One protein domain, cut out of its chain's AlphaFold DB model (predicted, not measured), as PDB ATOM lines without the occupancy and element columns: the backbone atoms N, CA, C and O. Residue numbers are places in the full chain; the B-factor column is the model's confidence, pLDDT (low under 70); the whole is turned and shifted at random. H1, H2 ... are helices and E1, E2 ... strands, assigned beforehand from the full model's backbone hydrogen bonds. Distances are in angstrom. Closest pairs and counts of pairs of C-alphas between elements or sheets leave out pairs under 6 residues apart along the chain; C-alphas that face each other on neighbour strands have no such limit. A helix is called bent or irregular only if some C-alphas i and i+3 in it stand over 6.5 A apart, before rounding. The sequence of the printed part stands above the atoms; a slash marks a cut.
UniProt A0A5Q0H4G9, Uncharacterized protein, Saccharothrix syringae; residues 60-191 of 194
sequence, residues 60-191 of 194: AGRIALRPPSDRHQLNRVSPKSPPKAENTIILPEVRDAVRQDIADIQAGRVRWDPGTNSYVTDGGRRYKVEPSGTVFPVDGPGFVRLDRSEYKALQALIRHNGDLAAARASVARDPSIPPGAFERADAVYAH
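What this domain is: This is residues 60 to 191 of the 194 residues of an uncharacterized protein of Saccharothrix syringae (UniProt A0A5Q0H4G9). An elongated body with a small four-strand sheet and H1 at one end, a two-strand ladder of E1 and E6 in the middle, and three helices, H2, H3 and H4, at the other end, with H3 at the tip. Residues 60 to 85, with no named element, run lengthwise from the end with the sheet toward the helices. The printed part has 132 residues, in the order E1 H1 E2 E3 E4 E5 E6 H2 H3 H4, of mixed class. The sheets, E2 E3 E4 E5 and E1 E6, are antiparallel. The whole is compact by its radius of gyration of the C-alphas, 16.2 A, yet spans 49 by 24 by 22 A, only just a rod.

How they stand to each other: The larger sheet is a meander, each strand the antiparallel neighbour of the one before: E2, residues 111 to 113, E3, 118 to 120, E4, 126 to 129, and E5, 135 to 139. Its successive strands form hairpins, with N 113 and O 118 at 2.8 A, N 119 and O 127 at 2.8 A, and N 128 and O 136 at 2.9 A, within hydrogen-bond range. From edge to edge the strands' lines turn by 100 degrees. H1, residues 92 to 106, is on this sheet but only grazes it with residues 98 to 105; its closest C-alphas to E3 are those of Ile 105 and Tyr 119, 7.1 A. E1, residues 86 to 90, and E6, residues 143 to 147, are antiparallel neighbours at 153 degrees, with N 89 and O 144 at 2.8 A. The closest C-alphas of E1 and E5 are those of Thr 88 and Pro 137, 6.5 A. H2, residues 148 to 159, touches H4, residues 181 to 189, at a steep tilt of 51 degrees, the same way; Glu 150 and Ala 181 have the closest C-alphas, 4.5 A. H2 touches H3, residues 164 to 171, at a steep tilt of 62 degrees, opposite ways; the closest C-alphas are those of Ala 156 and Ala 167, 4.9 A. The closest C-alphas of E6 and H4 are those of Leu 146 and Arg 184, 7.3 A. H1 and H2 are apart. In H2 and H3 every O i to N i+4 pair is within hydrogen-bond range; in H1 9 of 11 are, in H4 4 of 5.

Where its parts are: E1 begins at C-alpha 86 (65.505, 0.663, 178.876) and is 13.3 A long. H1, 22.4 A, ends at C-alpha 106 (70.964, -23.564, 186.698); it is irregular, with C-alphas 93 and 96 7.6 A apart. E5 measures 12.5 A, E6 13.2 A, H2 16.5 A and H3 10.9 A. H4, 12.6 A, is only just irregular, with C-alphas 181 and 184 6.6 A apart, and ends at C-alpha 189 (78.899, 7.105, 187.892).

The domain as a whole: The two C-alphas farthest apart, those of Ala 107 and Arg 173, are 49.9 A apart. The printed part has no cut. The link from H3 to H4, nine residues, is short; the other links between named elements are tight. The mean pLDDT of the printed part is 95.4, and no printed residue is under 70.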
ATOM      1  N   ALA A  60      65.603 -22.234 181.844       94.94
ATOM      2  CA  ALA A  60      66.877 -22.811 182.287       94.94
ATOM      3  C   ALA A  60      66.886 -24.351 182.307       94.94
ATOM      4  O   ALA A  60      67.945 -24.958 182.171       94.94
ATOM      5  N   GLY A  61      65.719 -25.000 182.401       95.31
ATOM      6  CA  GLY A  61      65.632 -26.457 182.278       95.31
ATOM      7  C   GLY A  61      65.682 -26.988 180.845       95.31
ATOM      8  O   GLY A  61      65.669 -28.197 180.634       95.31
ATOM      9  N   ARG A  62      65.711 -26.099 179.842       94.31
ATOM     10  CA  ARG A  62      65.677 -26.446 178.408       94.31
ATOM     11  C   ARG A  62      66.789 -25.794 177.587       94.31
ATOM     12  O   ARG A  62      67.037 -26.224 176.466       94.31
ATOM     13  N   ILE A  63      67.422 -24.746 178.112       93.25
ATOM     14  CA  ILE A  63      68.411 -23.926 177.411       93.25
ATOM     15  C   ILE A  63      69.625 -23.742 178.323       93.25
ATOM     16  O   ILE A  63      69.474 -23.323 179.469       93.25
ATOM     17  N   ALA A  64      70.822 -24.017 177.802       92.12
ATOM     18  CA  ALA A  64      72.071 -23.761 178.512       92.12
ATOM     19  C   ALA A  64      72.237 -22.249 178.724       92.12
ATOM     20  O   ALA A  64      72.188 -21.466 177.767       92.12
ATOM     21  N   LEU A  65      72.397 -21.831 179.981       94.00
ATOM     22  CA  LEU A  65      72.445 -20.414 180.324       94.00
ATOM     23  C   LEU A  65      73.771 -19.769 179.921       94.00
ATOM     24  O   LEU A  65      74.841 -20.371 179.991       94.00
ATOM     25  N   ARG A  66      73.690 -18.498 179.527       94.62
ATOM     26  CA  ARG A  66      74.832 -17.627 179.244       94.62
ATOM     27  C   ARG A  66      74.760 -16.393 180.140       94.62
ATOM     28  O   ARG A  66      73.653 -15.902 180.389       94.62
ATOM     29  N   PRO A  67      75.900 -15.858 180.607       94.00
ATOM     30  CA  PRO A  67      75.905 -14.678 181.462       94.00
ATOM     31  C   PRO A  67      75.299 -13.450 180.759       94.00
ATOM     32  O   PRO A  67      75.281 -13.391 179.524       94.00
ATOM     33  N   PRO A  68      74.839 -12.443 181.525       95.38
ATOM     34  CA  PRO A  68      74.428 -11.158 180.984       95.38
ATOM     35  C   PRO A  68      75.452 -10.568 180.030       95.38
ATOM     36  O   PRO A  68      76.636 -10.468 180.350       95.38
ATOM     37  N   SER A  69      74.969 -10.139 178.862       92.69
ATOM     38  CA  SER A  69      75.823  -9.530 177.844       92.69
ATOM     39  C   SER A  69      76.620  -8.349 178.416       92.69
ATOM     40  O   SER A  69      76.078  -7.502 179.128       92.69
ATOM     41  N   ASP A  70      77.905  -8.269 178.063       90.56
ATOM     42  CA  ASP A  70      78.879  -7.321 178.627       90.56
ATOM     43  C   ASP A  70      78.391  -5.866 178.688       90.56
ATOM     44  O   ASP A  70      78.721  -5.150 179.625       90.56
ATOM     45  N   ARG A  71      77.531  -5.439 177.754       90.31
ATOM     46  CA  ARG A  71      76.882  -4.112 177.724       90.31
ATOM     47  C   ARG A  71      76.067  -3.736 178.976       90.31
ATOM     48  O   ARG A  71      75.691  -2.573 179.098       90.31
ATOM     49  N   HIS A  72      75.758  -4.692 179.853       93.94
ATOM     50  CA  HIS A  72      75.135  -4.450 181.157       93.94
ATOM     51  C   HIS A  72      76.152  -4.082 182.249       93.94
ATOM     52  O   HIS A  72      75.772  -3.498 183.259       93.94
ATOM     53  N   GLN A  73      77.434  -4.401 182.077       94.75
ATOM     54  CA  GLN A  73      78.469  -4.088 183.060       94.75
ATOM     55  C   GLN A  73      78.837  -2.599 182.977       94.75
ATOM     56  O   GLN A  73      79.105  -2.075 181.895       94.75
ATOM     57  N   LEU A  74      78.900  -1.916 184.122       94.56
ATOM     58  CA  LEU A  74      79.179  -0.475 184.180       94.56
ATOM     59  C   LEU A  74      80.486  -0.061 183.459       94.56
ATOM     60  O   LEU A  74      80.496   0.909 182.708       94.56
ATOM     61  N   ASN A  75      81.561  -0.845 183.586       91.94
ATOM     62  CA  ASN A  75      82.850  -0.617 182.910       91.94
ATOM     63  C   ASN A  75      82.820  -0.839 181.381       91.94
ATOM     64  O   ASN A  75      83.789  -0.518 180.697       91.94
ATOM     65  N   ARG A  76      81.733  -1.398 180.832       93.12
ATOM     66  CA  ARG A  76      81.507  -1.577 179.387       93.12
ATOM     67  C   ARG A  76      80.586  -0.502 178.795       93.12
ATOM     68  O   ARG A  76      80.391  -0.457 177.577       93.12
ATOM     69  N   VAL A  77      80.035   0.391 179.623       93.62
ATOM     70  CA  VAL A  77      79.385   1.612 179.139       93.62
ATOM     71  C   VAL A  77      80.467   2.531 178.570       93.62
ATOM     72  O   VAL A  77      81.463   2.832 179.223       93.62
ATOM     73  N   SER A  78      80.274   2.974 177.330       92.12
ATOM     74  CA  SER A  78      81.193   3.865 176.624       92.12
ATOM     75  C   SER A  78      80.409   4.970 175.915       92.12
ATOM     76  O   SER A  78      79.237   4.755 175.595       92.12
ATOM     77  N   PRO A  79      81.034   6.102 175.544       89.88
ATOM     78  CA  PRO A  79      80.380   7.147 174.751       89.88
ATOM     79  C   PRO A  79      79.926   6.717 173.342       89.88
ATOM     80  O   PRO A  79      79.306   7.521 172.651       89.88
ATOM     81  N   LYS A  80      80.254   5.488 172.904       89.38
ATOM     82  CA  LYS A  80      79.839   4.888 171.622       89.38
ATOM     83  C   LYS A  80      78.772   3.791 171.778       89.38
ATOM     84  O   LYS A  80      78.269   3.294 170.774       89.38
ATOM     85  N   SER A  81      78.433   3.383 173.004       89.50
ATOM     86  CA  SER A  81      77.455   2.316 173.252       89.50
ATOM     87  C   SER A  81      76.037   2.766 172.833       89.50
ATOM     88  O   SER A  81      75.641   3.880 173.164       89.50
ATOM     89  N   PRO A  82      75.236   1.960 172.115       91.19
ATOM     90  CA  PRO A  82      73.923   2.405 171.642       91.19
ATOM     91  C   PRO A  82      72.881   2.457 172.786       91.19
ATOM     92  O   PRO A  82      72.618   1.416 173.401       91.19
ATOM     93  N   PRO A  83      72.243   3.617 173.063       92.31
ATOM     94  CA  PRO A  83      71.254   3.751 174.134       92.31
ATOM     95  C   PRO A  83      69.894   3.147 173.737       92.31
ATOM     96  O   PRO A  83      69.204   3.629 172.823       92.31
ATOM     97  N   LYS A  84      69.467   2.094 174.446       92.50
ATOM     98  CA  LYS A  84      68.118   1.514 174.299       92.50
ATOM     99  C   LYS A  84      67.089   2.316 175.108       92.50
ATOM    100  O   LYS A  84      67.470   3.199 175.869       92.50
ATOM    101  N   ALA A  85      65.800   2.027 174.910       93.12
ATOM    102  CA  ALA A  85      64.711   2.642 175.677       93.12
ATOM    103  C   ALA A  85      64.824   2.342 177.182       93.12
ATOM    104  O   ALA A  85      64.675   3.243 177.997       93.12
ATOM    105  N   GLU A  86      65.180   1.100 177.520       91.25
ATOM    106  CA  GLU A  86      65.505   0.663 178.876       91.25
ATOM    107  C   GLU A  86      66.896   0.020 178.905       91.25
ATOM    108  O   GLU A  86      67.253  -0.766 178.017       91.25
ATOM    109  N   ASN A  87      67.688   0.346 179.926       94.44
ATOM    110  CA  ASN A  87      69.044  -0.158 180.111       94.44
ATOM    111  C   ASN A  87      69.255  -0.533 181.585       94.44
ATOM    112  O   ASN A  87      69.279   0.342 182.444       94.44
ATOM    113  N   THR A  88      69.447  -1.819 181.887       97.12
ATOM    114  CA  THR A  88      69.859  -2.261 183.229       97.12
ATOM    115  C   THR A  88      71.382  -2.250 183.333       97.12
ATOM    116  O   THR A  88      72.050  -2.930 182.551       97.12
ATOM    117  N   ILE A  89      71.925  -1.513 184.298       97.50
ATOM    118  CA  ILE A  89      73.340  -1.524 184.679       97.50
ATOM    119  C   ILE A  89      73.538  -2.473 185.863       97.50
ATOM    120  O   ILE A  89      72.840  -2.361 186.868       97.50
ATOM    121  N   ILE A  90      74.518  -3.365 185.754       97.69
ATOM    122  CA  ILE A  90      75.054  -4.173 186.852       97.69
ATOM    123  C   ILE A  90      76.200  -3.382 187.490       97.69
ATOM    124  O   ILE A  90      77.220  -3.119 186.835       97.69
ATOM    125  N   LEU A  91      76.034  -3.005 188.760       96.75
ATOM    126  CA  LEU A  91      77.078  -2.330 189.532       96.75
ATOM    127  C   LEU A  91      78.268  -3.282 189.796       96.75
ATOM    128  O   LEU A  91      78.062  -4.497 189.898       96.75
ATOM    129  N   PRO A  92      79.520  -2.785 189.864       95.19
ATOM    130  CA  PRO A  92      80.702  -3.636 190.023       95.19
ATOM    131  C   PRO A  92      80.653  -4.554 191.247       95.19
ATOM    132  O   PRO A  92      81.041  -5.717 191.141       95.19
ATOM    133  N   GLU A  93      80.118  -4.060 192.363       94.75
ATOM    134  CA  GLU A  93      80.118  -4.729 193.666       94.75
ATOM    135  C   GLU A  93      79.269  -6.012 193.699       94.75
ATOM    136  O   GLU A  93      79.477  -6.861 194.560       94.75
ATOM    137  N   VAL A  94      78.330  -6.186 192.758       95.69
ATOM    138  CA  VAL A  94      77.457  -7.373 192.696       95.69
ATOM    139  C   VAL A  94      77.825  -8.360 191.589       95.69
ATOM    140  O   VAL A  94      77.124  -9.353 191.419       95.69
ATOM    141  N   ARG A  95      78.911  -8.149 190.830       94.25
ATOM    142  CA  ARG A  95      79.277  -9.036 189.702       94.25
ATOM    143  C   ARG A  95      79.465 -10.496 190.117       94.25
ATOM    144  O   ARG A  95      79.041 -11.390 189.389       94.25
ATOM    145  N   ASP A  96      80.043 -10.737 191.288       94.81
ATOM    146  CA  ASP A  96      80.250 -12.092 191.807       94.81
ATOM    147  C   ASP A  96      78.936 -12.729 192.259       94.81
ATOM    148  O   ASP A  96      78.668 -13.884 191.935       94.81
ATOM    149  N   ALA A  97      78.061 -11.940 192.885       96.50
ATOM    150  CA  ALA A  97      76.709 -12.365 193.221       96.50
ATOM    151  C   ALA A  97      75.883 -12.696 191.963       96.50
ATOM    152  O   ALA A  97      75.168 -13.688 191.957       96.50
ATOM    153  N   VAL A  98      76.033 -11.944 190.864       96.88
ATOM    154  CA  VAL A  98      75.401 -12.267 189.570       96.88
ATOM    155  C   VAL A  98      75.919 -13.592 189.004       96.88
ATOM    156  O   VAL A  98      75.128 -14.381 188.493       96.88
ATOM    157  N   ARG A  99      77.229 -13.868 189.097       95.38
ATOM    158  CA  ARG A  99      77.795 -15.164 188.673       95.38
ATOM    159  C   ARG A  99      77.221 -16.320 189.495       95.38
ATOM    160  O   ARG A  99      76.830 -17.330 188.914       95.38
ATOM    161  N   GLN A 100      77.117 -16.139 190.811       96.12
ATOM    162  CA  GLN A 100      76.520 -17.119 191.716       96.12
ATOM    163  C   GLN A 100      75.026 -17.338 191.424       96.12
ATOM    164  O   GLN A 100      74.606 -18.479 191.271       96.12
ATOM    165  N   ASP A 101      74.250 -16.267 191.224       97.50
ATOM    166  CA  ASP A 101      72.823 -16.349 190.895       97.50
ATOM    167  C   ASP A 101      72.561 -17.190 189.636       97.50
ATOM    168  O   ASP A 101      71.608 -17.963 189.599       97.50
ATOM    169  N   ILE A 102      73.390 -17.059 188.593       95.94
ATOM    170  CA  ILE A 102      73.238 -17.835 187.348       95.94
ATOM    171  C   ILE A 102      73.474 -19.327 187.618       95.94
ATOM    172  O   ILE A 102      72.705 -20.164 187.139       95.94
ATOM    173  N   ALA A 103      74.491 -19.659 188.420       94.38
ATOM    174  CA  ALA A 103      74.743 -21.029 188.855       94.38
ATOM    175  C   ALA A 103      73.602 -21.569 189.741       94.38
ATOM    176  O   ALA A 103      73.231 -22.735 189.619       94.38
ATOM    177  N   ASP A 104      72.996 -20.729 190.583       95.69
ATOM    178  CA  ASP A 104      71.852 -21.094 191.422       95.69
ATOM    179  C   ASP A 104      70.568 -21.303 190.603       95.69
ATOM    180  O   ASP A 104      69.832 -22.257 190.865       95.69
ATOM    181  N   ILE A 105      70.317 -20.484 189.573       96.12
ATOM    182  CA  ILE A 105      69.237 -20.715 188.598       96.12
ATOM    183  C   ILE A 105      69.447 -22.068 187.914       96.12
ATOM    184  O   ILE A 105      68.524 -22.878 187.855       96.12
ATOM    185  N   GLN A 106      70.661 -22.337 187.430       93.44
ATOM    186  CA  GLN A 106      70.964 -23.564 186.698       93.44
ATOM    187  C   GLN A 106      70.943 -24.821 187.585       93.44
ATOM    188  O   GLN A 106      70.582 -25.901 187.122       93.44
ATOM    189  N   ALA A 107      71.241 -24.676 188.878       93.00
ATOM    190  CA  ALA A 107      71.084 -25.721 189.886       93.00
ATOM    191  C   ALA A 107      69.633 -25.895 190.389       93.00
ATOM    192  O   ALA A 107      69.391 -26.742 191.247       93.00
ATOM    193  N   GLY A 108      68.671 -25.095 189.910       95.38
ATOM    194  CA  GLY A 108      67.277 -25.136 190.367       95.38
ATOM    195  C   GLY A 108      67.051 -24.600 191.786       95.38
ATOM    196  O   GLY A 108      66.002 -24.856 192.368       95.38
ATOM    197  N   ARG A 109      68.015 -23.855 192.345       95.50
ATOM    198  CA  ARG A 109      67.936 -23.244 193.685       95.50
ATOM    199  C   ARG A 109      67.150 -21.930 193.711       95.50
ATOM    200  O   ARG A 109      66.805 -21.454 194.784       95.50
ATOM    201  N   VAL A 110      66.864 -21.338 192.550       97.12
ATOM    202  CA  VAL A 110      66.194 -20.033 192.427       97.12
ATOM    203  C   VAL A 110      64.721 -20.190 192.060       97.12
ATOM    204  O   VAL A 110      64.365 -20.956 191.163       97.12
ATOM    205  N   ARG A 111      63.852 -19.406 192.711       97.50
ATOM    206  CA  ARG A 111      62.406 -19.416 192.466       97.50
ATOM    207  C   ARG A 111      62.083 -18.957 191.042       97.50
ATOM    208  O   ARG A 111      62.413 -17.838 190.650       97.50
ATOM    209  N   TRP A 112      61.359 -19.786 190.295       98.00
ATOM    210  CA  TRP A 112      60.737 -19.393 189.031       98.00
ATOM    211  C   TRP A 112      59.383 -18.715 189.272       98.00
ATOM    212  O   TRP A 112      58.532 -19.252 189.980       98.00
ATOM    213  N   ASP A 113      59.174 -17.555 188.653       97.69
ATOM    214  CA  ASP A 113      57.889 -16.866 188.574       97.69
ATOM    215  C   ASP A 113      57.329 -16.972 187.138       97.69
ATOM    216  O   ASP A 113      57.796 -16.263 186.235       97.69
ATOM    217  N   PRO A 114      56.314 -17.828 186.902       96.12
ATOM    218  CA  PRO A 114      55.699 -17.974 185.588       96.12
ATOM    219  C   PRO A 114      54.867 -16.751 185.175       96.12
ATOM    220  O   PRO A 114      54.703 -16.524 183.980       96.12
ATOM    221  N   GLY A 115      54.371 -15.943 186.122       95.75
ATOM    222  CA  GLY A 115      53.539 -14.771 185.830       95.75
ATOM    223  C   GLY A 115      54.329 -13.623 185.201       95.75
ATOM    224  O   GLY A 115      53.814 -12.904 184.348       95.75
ATOM    225  N   THR A 116      55.606 -13.478 185.566       95.00
ATOM    226  CA  THR A 116      56.518 -12.493 184.955       95.00
ATOM    227  C   THR A 116      57.550 -13.107 184.000       95.00
ATOM    228  O   THR A 116      58.349 -12.367 183.409       95.00
ATOM    229  N   ASN A 117      57.516 -14.436 183.828       96.44
ATOM    230  CA  ASN A 117      58.486 -15.245 183.086       96.44
ATOM    231  C   ASN A 117      59.930 -14.923 183.518       96.44
ATOM    232  O   ASN A 117      60.769 -14.565 182.688       96.44
ATOM    233  N   SER A 118      60.192 -14.963 184.830       97.94
ATOM    234  CA  SER A 118      61.483 -14.572 185.407       97.94
ATOM    235  C   SER A 118      61.911 -15.425 186.605       97.94
ATOM    236  O   SER A 118      61.088 -15.983 187.324       97.94
ATOM    237  N   TYR A 119      63.221 -15.518 186.821       98.44
ATOM    238  CA  TYR A 119      63.828 -16.098 188.017       98.44
ATOM    239  C   TYR A 119      64.024 -15.010 189.068       98.44
ATOM    240  O   TYR A 119      64.508 -13.927 188.733       98.44
ATOM    241  N   VAL A 120      63.672 -15.291 190.322       98.25
ATOM    242  CA  VAL A 120      63.799 -14.367 191.458       98.25
ATOM    243  C   VAL A 120      64.629 -15.032 192.547       98.25
ATOM    244  O   VAL A 120      64.194 -16.025 193.129       98.25
ATOM    245  N   THR A 121      65.817 -14.491 192.800       97.75
ATOM    246  CA  THR A 121      66.744 -14.990 193.825       97.75
ATOM    247  C   THR A 121      66.306 -14.577 195.225       97.75
ATOM    248  O   THR A 121      65.601 -13.580 195.390       97.75
ATOM    249  N   ASP A 122      66.777 -15.295 196.245       94.00
ATOM    250  CA  ASP A 122      66.526 -14.952 197.653       94.00
ATOM    251  C   ASP A 122      67.084 -13.563 198.010       94.00
ATOM    252  O   ASP A 122      66.510 -12.833 198.814       94.00
ATOM    253  N   GLY A 123      68.160 -13.144 197.331       92.75
ATOM    254  CA  GLY A 123      68.708 -11.787 197.395       92.75
ATOM    255  C   GLY A 123      67.886 -10.722 196.654       92.75
ATOM    256  O   GLY A 123      68.371  -9.606 196.480       92.75
ATOM    257  N   GLY A 124      66.686 -11.049 196.165       96.88
ATOM    258  CA  GLY A 124      65.760 -10.117 195.518       96.88
ATOM    259  C   GLY A 124      66.157  -9.662 194.110       96.88
ATOM    260  O   GLY A 124      65.541  -8.731 193.590       96.88
ATOM    261  N   ARG A 125      67.171 -10.276 193.480       98.31
ATOM    262  CA  ARG A 125      67.535  -9.999 192.078       98.31
ATOM    263  C   ARG A 125      66.680 -10.829 191.132       98.31
ATOM    264  O   ARG A 125      66.417 -12.007 191.375       98.31
ATOM    265  N   ARG A 126      66.252 -10.200 190.039       98.31
ATOM    266  CA  ARG A 126      65.321 -10.767 189.068       98.31
ATOM    267  C   ARG A 126      65.912 -10.821 187.669       98.31
ATOM    268  O   ARG A 126      66.470  -9.841 187.172       98.31
ATOM    269  N   TYR A 127      65.722 -11.960 187.013       98.25
ATOM    270  CA  TYR A 127      66.343 -12.286 185.734       98.25
ATOM    271  C   TYR A 127      65.345 -12.869 184.742       98.25
ATOM    272  O   TYR A 127      64.551 -13.741 185.084       98.25
ATOM    273  N   LYS A 128      65.431 -12.450 183.482       97.31
ATOM    274  CA  LYS A 128      64.797 -13.146 182.355       97.31
ATOM    275  C   LYS A 128      65.841 -13.970 181.612       97.31
ATOM    276  O   LYS A 128      67.032 -13.707 181.729       97.31
ATOM    277  N   VAL A 129      65.401 -14.951 180.835       96.88
ATOM    278  CA  VAL A 129      66.263 -15.704 179.915       96.88
ATOM    279  C   VAL A 129      65.747 -15.463 178.505       96.88
ATOM    280  O   VAL A 129      64.570 -15.694 178.224       96.88
ATOM    281  N   GLU A 130      66.604 -14.939 177.636       95.00
ATOM    282  CA  GLU A 130      66.301 -14.782 176.214       95.00
ATOM    283  C   GLU A 130      66.280 -16.151 175.505       95.00
ATOM    284  O   GLU A 130      66.943 -17.085 175.963       95.00
ATOM    285  N   PRO A 131      65.625 -16.288 174.333       94.25
ATOM    286  CA  PRO A 131      65.669 -17.523 173.534       94.25
ATOM    287  C   PRO A 131      67.089 -17.997 173.169       94.25
ATOM    288  O   PRO A 131      67.289 -19.160 172.838       94.25
ATOM    289  N   SER A 132      68.080 -17.101 173.245       94.38
ATOM    290  CA  SER A 132      69.509 -17.365 173.034       94.38
ATOM    291  C   SER A 132      70.218 -18.048 174.219       94.38
ATOM    292  O   SER A 132      71.416 -18.319 174.126       94.38
ATOM    293  N   GLY A 133      69.526 -18.248 175.348       94.81
ATOM    294  CA  GLY A 133      70.106 -18.647 176.636       94.81
ATOM    295  C   GLY A 133      70.728 -17.489 177.427       94.81
ATOM    296  O   GLY A 133      71.129 -17.678 178.573       94.81
ATOM    297  N   THR A 134      70.799 -16.284 176.853       96.25
ATOM    298  CA  THR A 134      71.388 -15.112 177.518       96.25
ATOM    299  C   THR A 134      70.502 -14.648 178.668       96.25
ATOM    300  O   THR A 134      69.331 -14.315 178.474       96.25
ATOM    301  N   VAL A 135      71.069 -14.608 179.872       97.00
ATOM    302  CA  VAL A 135      70.403 -14.096 181.071       97.00
ATOM    303  C   VAL A 135      70.327 -12.565 181.001       97.00
ATOM    304  O   VAL A 135      71.335 -11.888 180.836       97.00
ATOM    305  N   PHE A 136      69.133 -11.997 181.149       96.12
ATOM    306  CA  PHE A 136      68.888 -10.556 181.138       96.12
ATOM    307  C   PHE A 136      68.556 -10.056 182.557       96.12
ATOM    308  O   PHE A 136      67.546 -10.492 183.123       96.12
ATOM    309  N   PRO A 137      69.351  -9.140 183.147       97.62
ATOM    310  CA  PRO A 137      69.078  -8.571 184.466       97.62
ATOM    311  C   PRO A 137      67.904  -7.585 184.391       97.62
ATOM    312  O   PRO A 137      67.927  -6.636 183.603       97.62
ATOM    313  N   VAL A 138      66.872  -7.794 185.210       96.94
ATOM    314  CA  VAL A 138      65.656  -6.965 185.205       96.94
ATOM    315  C   VAL A 138      65.738  -5.883 186.278       96.94
ATOM    316  O   VAL A 138      65.810  -4.703 185.946       96.94
ATOM    317  N   ASP A 139      65.748  -6.276 187.550       97.44
ATOM    318  CA  ASP A 139      65.835  -5.395 188.721       97.44
ATOM    319  C   ASP A 139      66.275  -6.168 189.980       97.44
ATOM    320  O   ASP A 139      66.488  -7.382 189.938       97.44
ATOM    321  N   GLY A 140      66.483  -5.436 191.076       97.31
ATOM    322  CA  GLY A 140      66.923  -5.944 192.375       97.31
ATOM    323  C   GLY A 140      68.234  -5.308 192.860       97.31
ATOM    324  O   GLY A 140      68.789  -4.437 192.185       97.31
ATOM    325  N   PRO A 141      68.742  -5.707 194.041       97.62
ATOM    326  CA  PRO A 141      69.921  -5.092 194.651       97.62
ATOM    327  C   PRO A 141      71.160  -5.122 193.746       97.62
ATOM    328  O   PRO A 141      71.582  -6.183 193.289       97.62
ATOM    329  N   GLY A 142      71.752  -3.949 193.506       96.69
ATOM    330  CA  GLY A 142      72.911  -3.774 192.622       96.69
ATOM    331  C   GLY A 142      72.588  -3.659 191.126       96.69
ATOM    332  O   GLY A 142      73.516  -3.531 190.324       96.69
ATOM    333  N   PHE A 143      71.307  -3.672 190.740       97.88
ATOM    334  CA  PHE A 143      70.858  -3.352 189.384       97.88
ATOM    335  C   PHE A 143      70.228  -1.964 189.337       97.88
ATOM    336  O   PHE A 143      69.274  -1.681 190.060       97.88
ATOM    337  N   VAL A 144      70.717  -1.108 188.437       97.31
ATOM    338  CA  VAL A 144      70.143   0.223 188.210       97.31
ATOM    339  C   VAL A 144      69.530   0.279 186.818       97.31
ATOM    340  O   VAL A 144      70.230   0.129 185.817       97.31
ATOM    341  N   ARG A 145      68.214   0.487 186.747       96.75
ATOM    342  CA  ARG A 145      67.507   0.738 185.486       96.75
ATOM    343  C   ARG A 145      67.628   2.219 185.137       96.75
ATOM    344  O   ARG A 145      67.240   3.066 185.934       96.75
ATOM    345  N   LEU A 146      68.151   2.490 183.946       96.56
ATOM    346  CA  LEU A 146      68.249   3.812 183.336       96.56
ATOM    347  C   LEU A 146      67.413   3.835 182.058       96.56
ATOM    348  O   LEU A 146      67.473   2.897 181.250       96.56
ATOM    349  N   ASP A 147      66.670   4.917 181.844       96.88
ATOM    350  CA  ASP A 147      66.040   5.165 180.550       96.88
ATOM    351  C   ASP A 147      67.079   5.569 179.476       96.88
ATOM    352  O   ASP A 147      68.297   5.585 179.700       96.88
ATOM    353  N   ARG A 148      66.611   5.856 178.257       96.81
ATOM    354  CA  ARG A 148      67.469   6.305 177.145       96.81
ATOM    355  C   ARG A 148      68.239   7.594 177.457       96.81
ATOM    356  O   ARG A 148      69.394   7.719 177.045       96.81
ATOM    357  N   SER A 149      67.593   8.550 178.104       97.62
ATOM    358  CA  SER A 149      68.097   9.894 178.384       97.62
ATOM    359  C   SER A 149      69.146   9.854 179.495       97.62
ATOM    360  O   SER A 149      70.205  10.469 179.393       97.62
ATOM    361  N   GLU A 150      68.892   9.053 180.523       97.94
ATOM    362  CA  GLU A 150      69.787   8.825 181.660       97.94
ATOM    363  C   GLU A 150      71.014   8.008 181.270       97.94
ATOM    364  O   GLU A 150      72.134   8.326 181.670       97.94
ATOM    365  N   TYR A 151      70.845   6.992 180.417       97.31
ATOM    366  CA  TYR A 151      71.984   6.267 179.858       97.31
ATOM    367  C   TYR A 151      72.877   7.206 179.030       97.31
ATOM    368  O   TYR A 151      74.101   7.157 179.148       97.31
ATOM    369  N   LYS A 152      72.287   8.118 178.243       97.31
ATOM    370  CA  LYS A 152      73.032   9.170 177.532       97.31
ATOM    371  C   LYS A 152      73.745  10.145 178.484       97.31
ATOM    372  O   LYS A 152      74.892  10.507 178.221       97.31
ATOM    373  N   ALA A 153      73.119  10.543 179.593       97.75
ATOM    374  CA  ALA A 153      73.763  11.364 180.622       97.75
ATOM    375  C   ALA A 153      74.959  10.636 181.270       97.75
ATOM    376  O   ALA A 153      76.038  11.218 181.396       97.75
ATOM    377  N   LEU A 154      74.831   9.334 181.562       97.56
ATOM    378  CA  LEU A 154      75.936   8.495 182.049       97.56
ATOM    379  C   LEU A 154      77.083   8.422 181.026       97.56
ATOM    380  O   LEU A 154      78.252   8.504 181.396       97.56
ATOM    381  N   GLN A 155      76.776   8.334 179.730       97.06
ATOM    382  CA  GLN A 155      77.790   8.395 178.672       97.06
ATOM    383  C   GLN A 155      78.522   9.743 178.618       97.06
ATOM    384  O   GLN A 155      79.721   9.763 178.327       97.06
ATOM    385  N   ALA A 156      77.834  10.855 178.895       97.38
ATOM    386  CA  ALA A 156      78.456  12.173 178.992       97.38
ATOM    387  C   ALA A 156      79.380  12.265 180.220       97.38
ATOM    388  O   ALA A 156      80.523  12.694 180.075       97.38
ATOM    389  N   LEU A 157      78.947  11.777 181.387       97.12
ATOM    390  CA  LEU A 157      79.789  11.690 182.589       97.12
ATOM    391  C   LEU A 157      81.041  10.832 182.352       97.12
ATOM    392  O   LEU A 157      82.148  11.262 182.667       97.12
ATOM    393  N   ILE A 158      80.901   9.666 181.711       96.00
ATOM    394  CA  ILE A 158      82.039   8.805 181.343       96.00
ATOM    395  C   ILE A 158      82.987   9.522 180.371       96.00
ATOM    396  O   ILE A 158      84.198   9.495 180.584       96.00
ATOM    397  N   ARG A 159      82.464  10.209 179.344       96.12
ATOM    398  CA  ARG A 159      83.272  11.001 178.394       96.12
ATOM    399  C   ARG A 159      84.069  12.107 179.094       96.12
ATOM    400  O   ARG A 159      85.217  12.340 178.731       96.12
ATOM    401  N   HIS A 160      83.461  12.772 180.074       96.94
ATOM    402  CA  HIS A 160      84.032  13.911 180.794       96.94
ATOM    403  C   HIS A 160      84.624  13.533 182.160       96.94
ATOM    404  O   HIS A 160      84.820  14.395 183.009       96.94
ATOM    405  N   ASN A 161      84.965  12.257 182.374       94.75
ATOM    406  CA  ASN A 161      85.653  11.777 183.578       94.75
ATOM    407  C   ASN A 161      84.943  12.074 184.919       94.75
ATOM    408  O   ASN A 161      85.594  12.064 185.962       94.75
ATOM    409  N   GLY A 162      83.624  12.282 184.905       94.75
ATOM    410  CA  GLY A 162      82.827  12.653 186.079       94.75
ATOM    411  C   GLY A 162      82.673  14.157 186.306       94.75
ATOM    412  O   GLY A 162      81.998  14.548 187.251       94.75
ATOM    413  N   ASP A 163      83.242  15.013 185.451       96.50
ATOM    414  CA  ASP A 163      82.946  16.446 185.478       96.50
ATOM    415  C   ASP A 163      81.493  16.674 185.029       96.50
ATOM    416  O   ASP A 163      81.176  16.689 183.835       96.50
ATOM    417  N   LEU A 164      80.598  16.833 186.007       95.81
ATOM    418  CA  LEU A 164      79.171  17.066 185.798       95.81
ATOM    419  C   LEU A 164      78.896  18.369 185.030       95.81
ATOM    420  O   LEU A 164      77.938  18.426 184.254       95.81
ATOM    421  N   ALA A 165      79.717  19.408 185.211       96.75
ATOM    422  CA  ALA A 165      79.537  20.687 184.531       96.75
ATOM    423  C   ALA A 165      79.905  20.564 183.046       96.75
ATOM    424  O   ALA A 165      79.098  20.915 182.181       96.75
ATOM    425  N   ALA A 166      81.067  19.979 182.740       97.62
ATOM    426  CA  ALA A 166      81.478  19.695 181.367       97.62
ATOM    427  C   ALA A 166      80.546  18.680 180.686       97.62
ATOM    428  O   ALA A 166      80.178  18.868 179.524       97.62
ATOM    429  N   ALA A 167      80.094  17.644 181.403       97.31
ATOM    430  CA  ALA A 167      79.147  16.664 180.884       97.31
ATOM    431  C   ALA A 167      77.815  17.319 180.486       97.31
ATOM    432  O   ALA A 167      77.376  17.132 179.350       97.31
ATOM    433  N   ARG A 168      77.218  18.144 181.364       96.56
ATOM    434  CA  ARG A 168      75.999  18.922 181.071       96.56
ATOM    435  C   ARG A 168      76.198  19.883 179.900       96.56
ATOM    436  O   ARG A 168      75.380  19.896 178.984       96.56
ATOM    437  N   ALA A 169      77.303  20.631 179.874       96.81
ATOM    438  CA  ALA A 169      77.624  21.535 178.770       96.81
ATOM    439  C   ALA A 169      77.752  20.792 177.424       96.81
ATOM    440  O   ALA A 169      77.241  21.265 176.408       96.81
ATOM    441  N   SER A 170      78.356  19.596 177.417       96.00
ATOM    442  CA  SER A 170      78.548  18.782 176.206       96.00
ATOM    443  C   SER A 170      77.246  18.291 175.560       96.00
ATOM    444  O   SER A 170      77.237  17.976 174.370       96.00
ATOM    445  N   VAL A 171      76.150  18.234 176.327       95.75
ATOM    446  CA  VAL A 171      74.831  17.768 175.868       95.75
ATOM    447  C   VAL A 171      73.762  18.856 175.850       95.75
ATOM    448  O   VAL A 171      72.629  18.573 175.482       95.75
ATOM    449  N   ALA A 172      74.096  20.111 176.166       93.44
ATOM    450  CA  ALA A 172      73.128  21.209 176.281       93.44
ATOM    451  C   ALA A 172      72.326  21.512 174.992       93.44
ATOM    452  O   ALA A 172      71.344  22.247 175.036       93.44
ATOM    453  N   ARG A 173      72.742  20.958 173.843       94.12
ATOM    454  CA  ARG A 173      72.041  21.045 172.547       94.12
ATOM    455  C   ARG A 173      71.276  19.769 172.156       94.12
ATOM    456  O   ARG A 173      70.665  19.758 171.094       94.12
ATOM    457  N   ASP A 174      71.319  18.703 172.959       94.19
ATOM    458  CA  ASP A 174      70.543  17.474 172.737       94.19
ATOM    459  C   ASP A 174      69.232  17.536 173.548       94.19
ATOM    460  O   ASP A 174      69.248  17.281 174.755       94.19
ATOM    461  N   PRO A 175      68.076  17.831 172.920       93.56
ATOM    462  CA  PRO A 175      66.802  17.953 173.630       93.56
ATOM    463  C   PRO A 175      66.298  16.623 174.214       93.56
ATOM    464  O   PRO A 175      65.345  16.623 174.987       93.56
ATOM    465  N   SER A 176      66.918  15.487 173.870       94.56
ATOM    466  CA  SER A 176      66.593  14.185 174.462       94.56
ATOM    467  C   SER A 176      67.338  13.892 175.771       94.56
ATOM    468  O   SER A 176      67.224  12.786 176.289       94.56
ATOM    469  N   ILE A 177      68.101  14.849 176.315       96.00
ATOM    470  CA  ILE A 177      68.789  14.723 177.609       96.00
ATOM    471  C   ILE A 177      68.355  15.894 178.514       96.00
ATOM    472  O   ILE A 177      69.044  16.914 178.583       96.00
ATOM    473  N   PRO A 178      67.199  15.794 179.202       93.88
ATOM    474  CA  PRO A 178      66.748  16.833 180.123       93.88
ATOM    475  C   PRO A 178      67.672  16.920 181.355       93.88
ATOM    476  O   PRO A 178      68.300  15.922 181.715       93.88
ATOM    477  N   PRO A 179      67.728  18.063 182.070       88.88
ATOM    478  CA  PRO A 179      68.634  18.246 183.211       88.88
ATOM    479  C   PRO A 179      68.535  17.168 184.305       88.88
ATOM    480  O   PRO A 179      69.566  16.758 184.842       88.88
ATOM    481  N   GLY A 180      67.324  16.667 184.587       92.94
ATOM    482  CA  GLY A 180      67.081  15.600 185.571       92.94
ATOM    483  C   GLY A 180      67.658  14.231 185.184       92.94
ATOM    484  O   GLY A 180      67.922  13.412 186.058       92.94
ATOM    485  N   ALA A 181      67.968  13.990 183.902       95.88
ATOM    486  CA  ALA A 181      68.582  12.734 183.456       95.88
ATOM    487  C   ALA A 181      69.973  12.488 184.078       95.88
ATOM    488  O   ALA A 181      70.471  11.362 184.082       95.88
ATOM    489  N   PHE A 182      70.606  13.535 184.618       97.00
ATOM    490  CA  PHE A 182      71.878  13.426 185.323       97.00
ATOM    491  C   PHE A 182      71.759  12.869 186.747       97.00
ATOM    492  O   PHE A 182      72.758  12.374 187.251       97.00
ATOM    493  N   GLU A 183      70.589  12.897 187.393       94.81
ATOM    494  CA  GLU A 183      70.448  12.512 188.809       94.81
ATOM    495  C   GLU A 183      70.762  11.026 189.039       94.81
ATOM    496  O   GLU A 183      71.667  10.681 189.800       94.81
ATOM    497  N   ARG A 184      70.080  10.128 188.314       94.50
ATOM    498  CA  ARG A 184      70.374   8.684 188.374       94.50
ATOM    499  C   ARG A 184      71.700   8.327 187.696       94.50
ATOM    500  O   ARG A 184      72.361   7.379 188.114       94.50
ATOM    501  N   ALA A 185      72.113   9.085 186.679       96.19
ATOM    502  CA  ALA A 185      73.370   8.850 185.975       96.19
ATOM    503  C   ALA A 185      74.609   9.142 186.840       96.19
ATOM    504  O   ALA A 185      75.564   8.369 186.798       96.19
ATOM    505  N   ASP A 186      74.589  10.214 187.634       95.25
ATOM    506  CA  ASP A 186      75.675  10.596 188.545       95.25
ATOM    507  C   ASP A 186      75.811   9.599 189.703       95.25
ATOM    508  O   ASP A 186      76.902   9.088 189.968       95.25
ATOM    509  N   ALA A 187      74.678   9.187 190.285       94.75
ATOM    510  CA  ALA A 187      74.637   8.112 191.274       94.75
ATOM    511  C   ALA A 187      75.265   6.807 190.743       94.75
ATOM    512  O   ALA A 187      76.057   6.182 191.441       94.75
ATOM    513  N   VAL A 188      74.985   6.417 189.490       95.69
ATOM    514  CA  VAL A 188      75.649   5.266 188.845       95.69
ATOM    515  C   VAL A 188      77.133   5.537 188.579       95.69
ATOM    516  O   VAL A 188      77.959   4.645 188.775       95.69
ATOM    517  N   TYR A 189      77.504   6.750 188.162       96.00
ATOM    518  CA  TYR A 189      78.899   7.105 187.892       96.00
ATOM    519  C   TYR A 189      79.791   7.002 189.139       96.00
ATOM    520  O   TYR A 189      80.944   6.584 189.030       96.00
ATOM    521  N   ALA A 190      79.251   7.261 190.334       94.69
ATOM    522  CA  ALA A 190      79.956   7.073 191.605       94.69
ATOM    523  C   ALA A 190      80.422   5.620 191.864       94.69
ATOM    524  O   ALA A 190      81.275   5.392 192.724       94.69
ATOM    525  N   HIS A 191      79.903   4.635 191.122       94.31
ATOM    526  CA  HIS A 191      80.373   3.245 191.130       94.31
ATOM    527  C   HIS A 191      81.365   2.922 189.996       94.31
ATOM    528  O   HIS A 191      81.960   1.853 189.998       94.31
TER     529      HIS A 191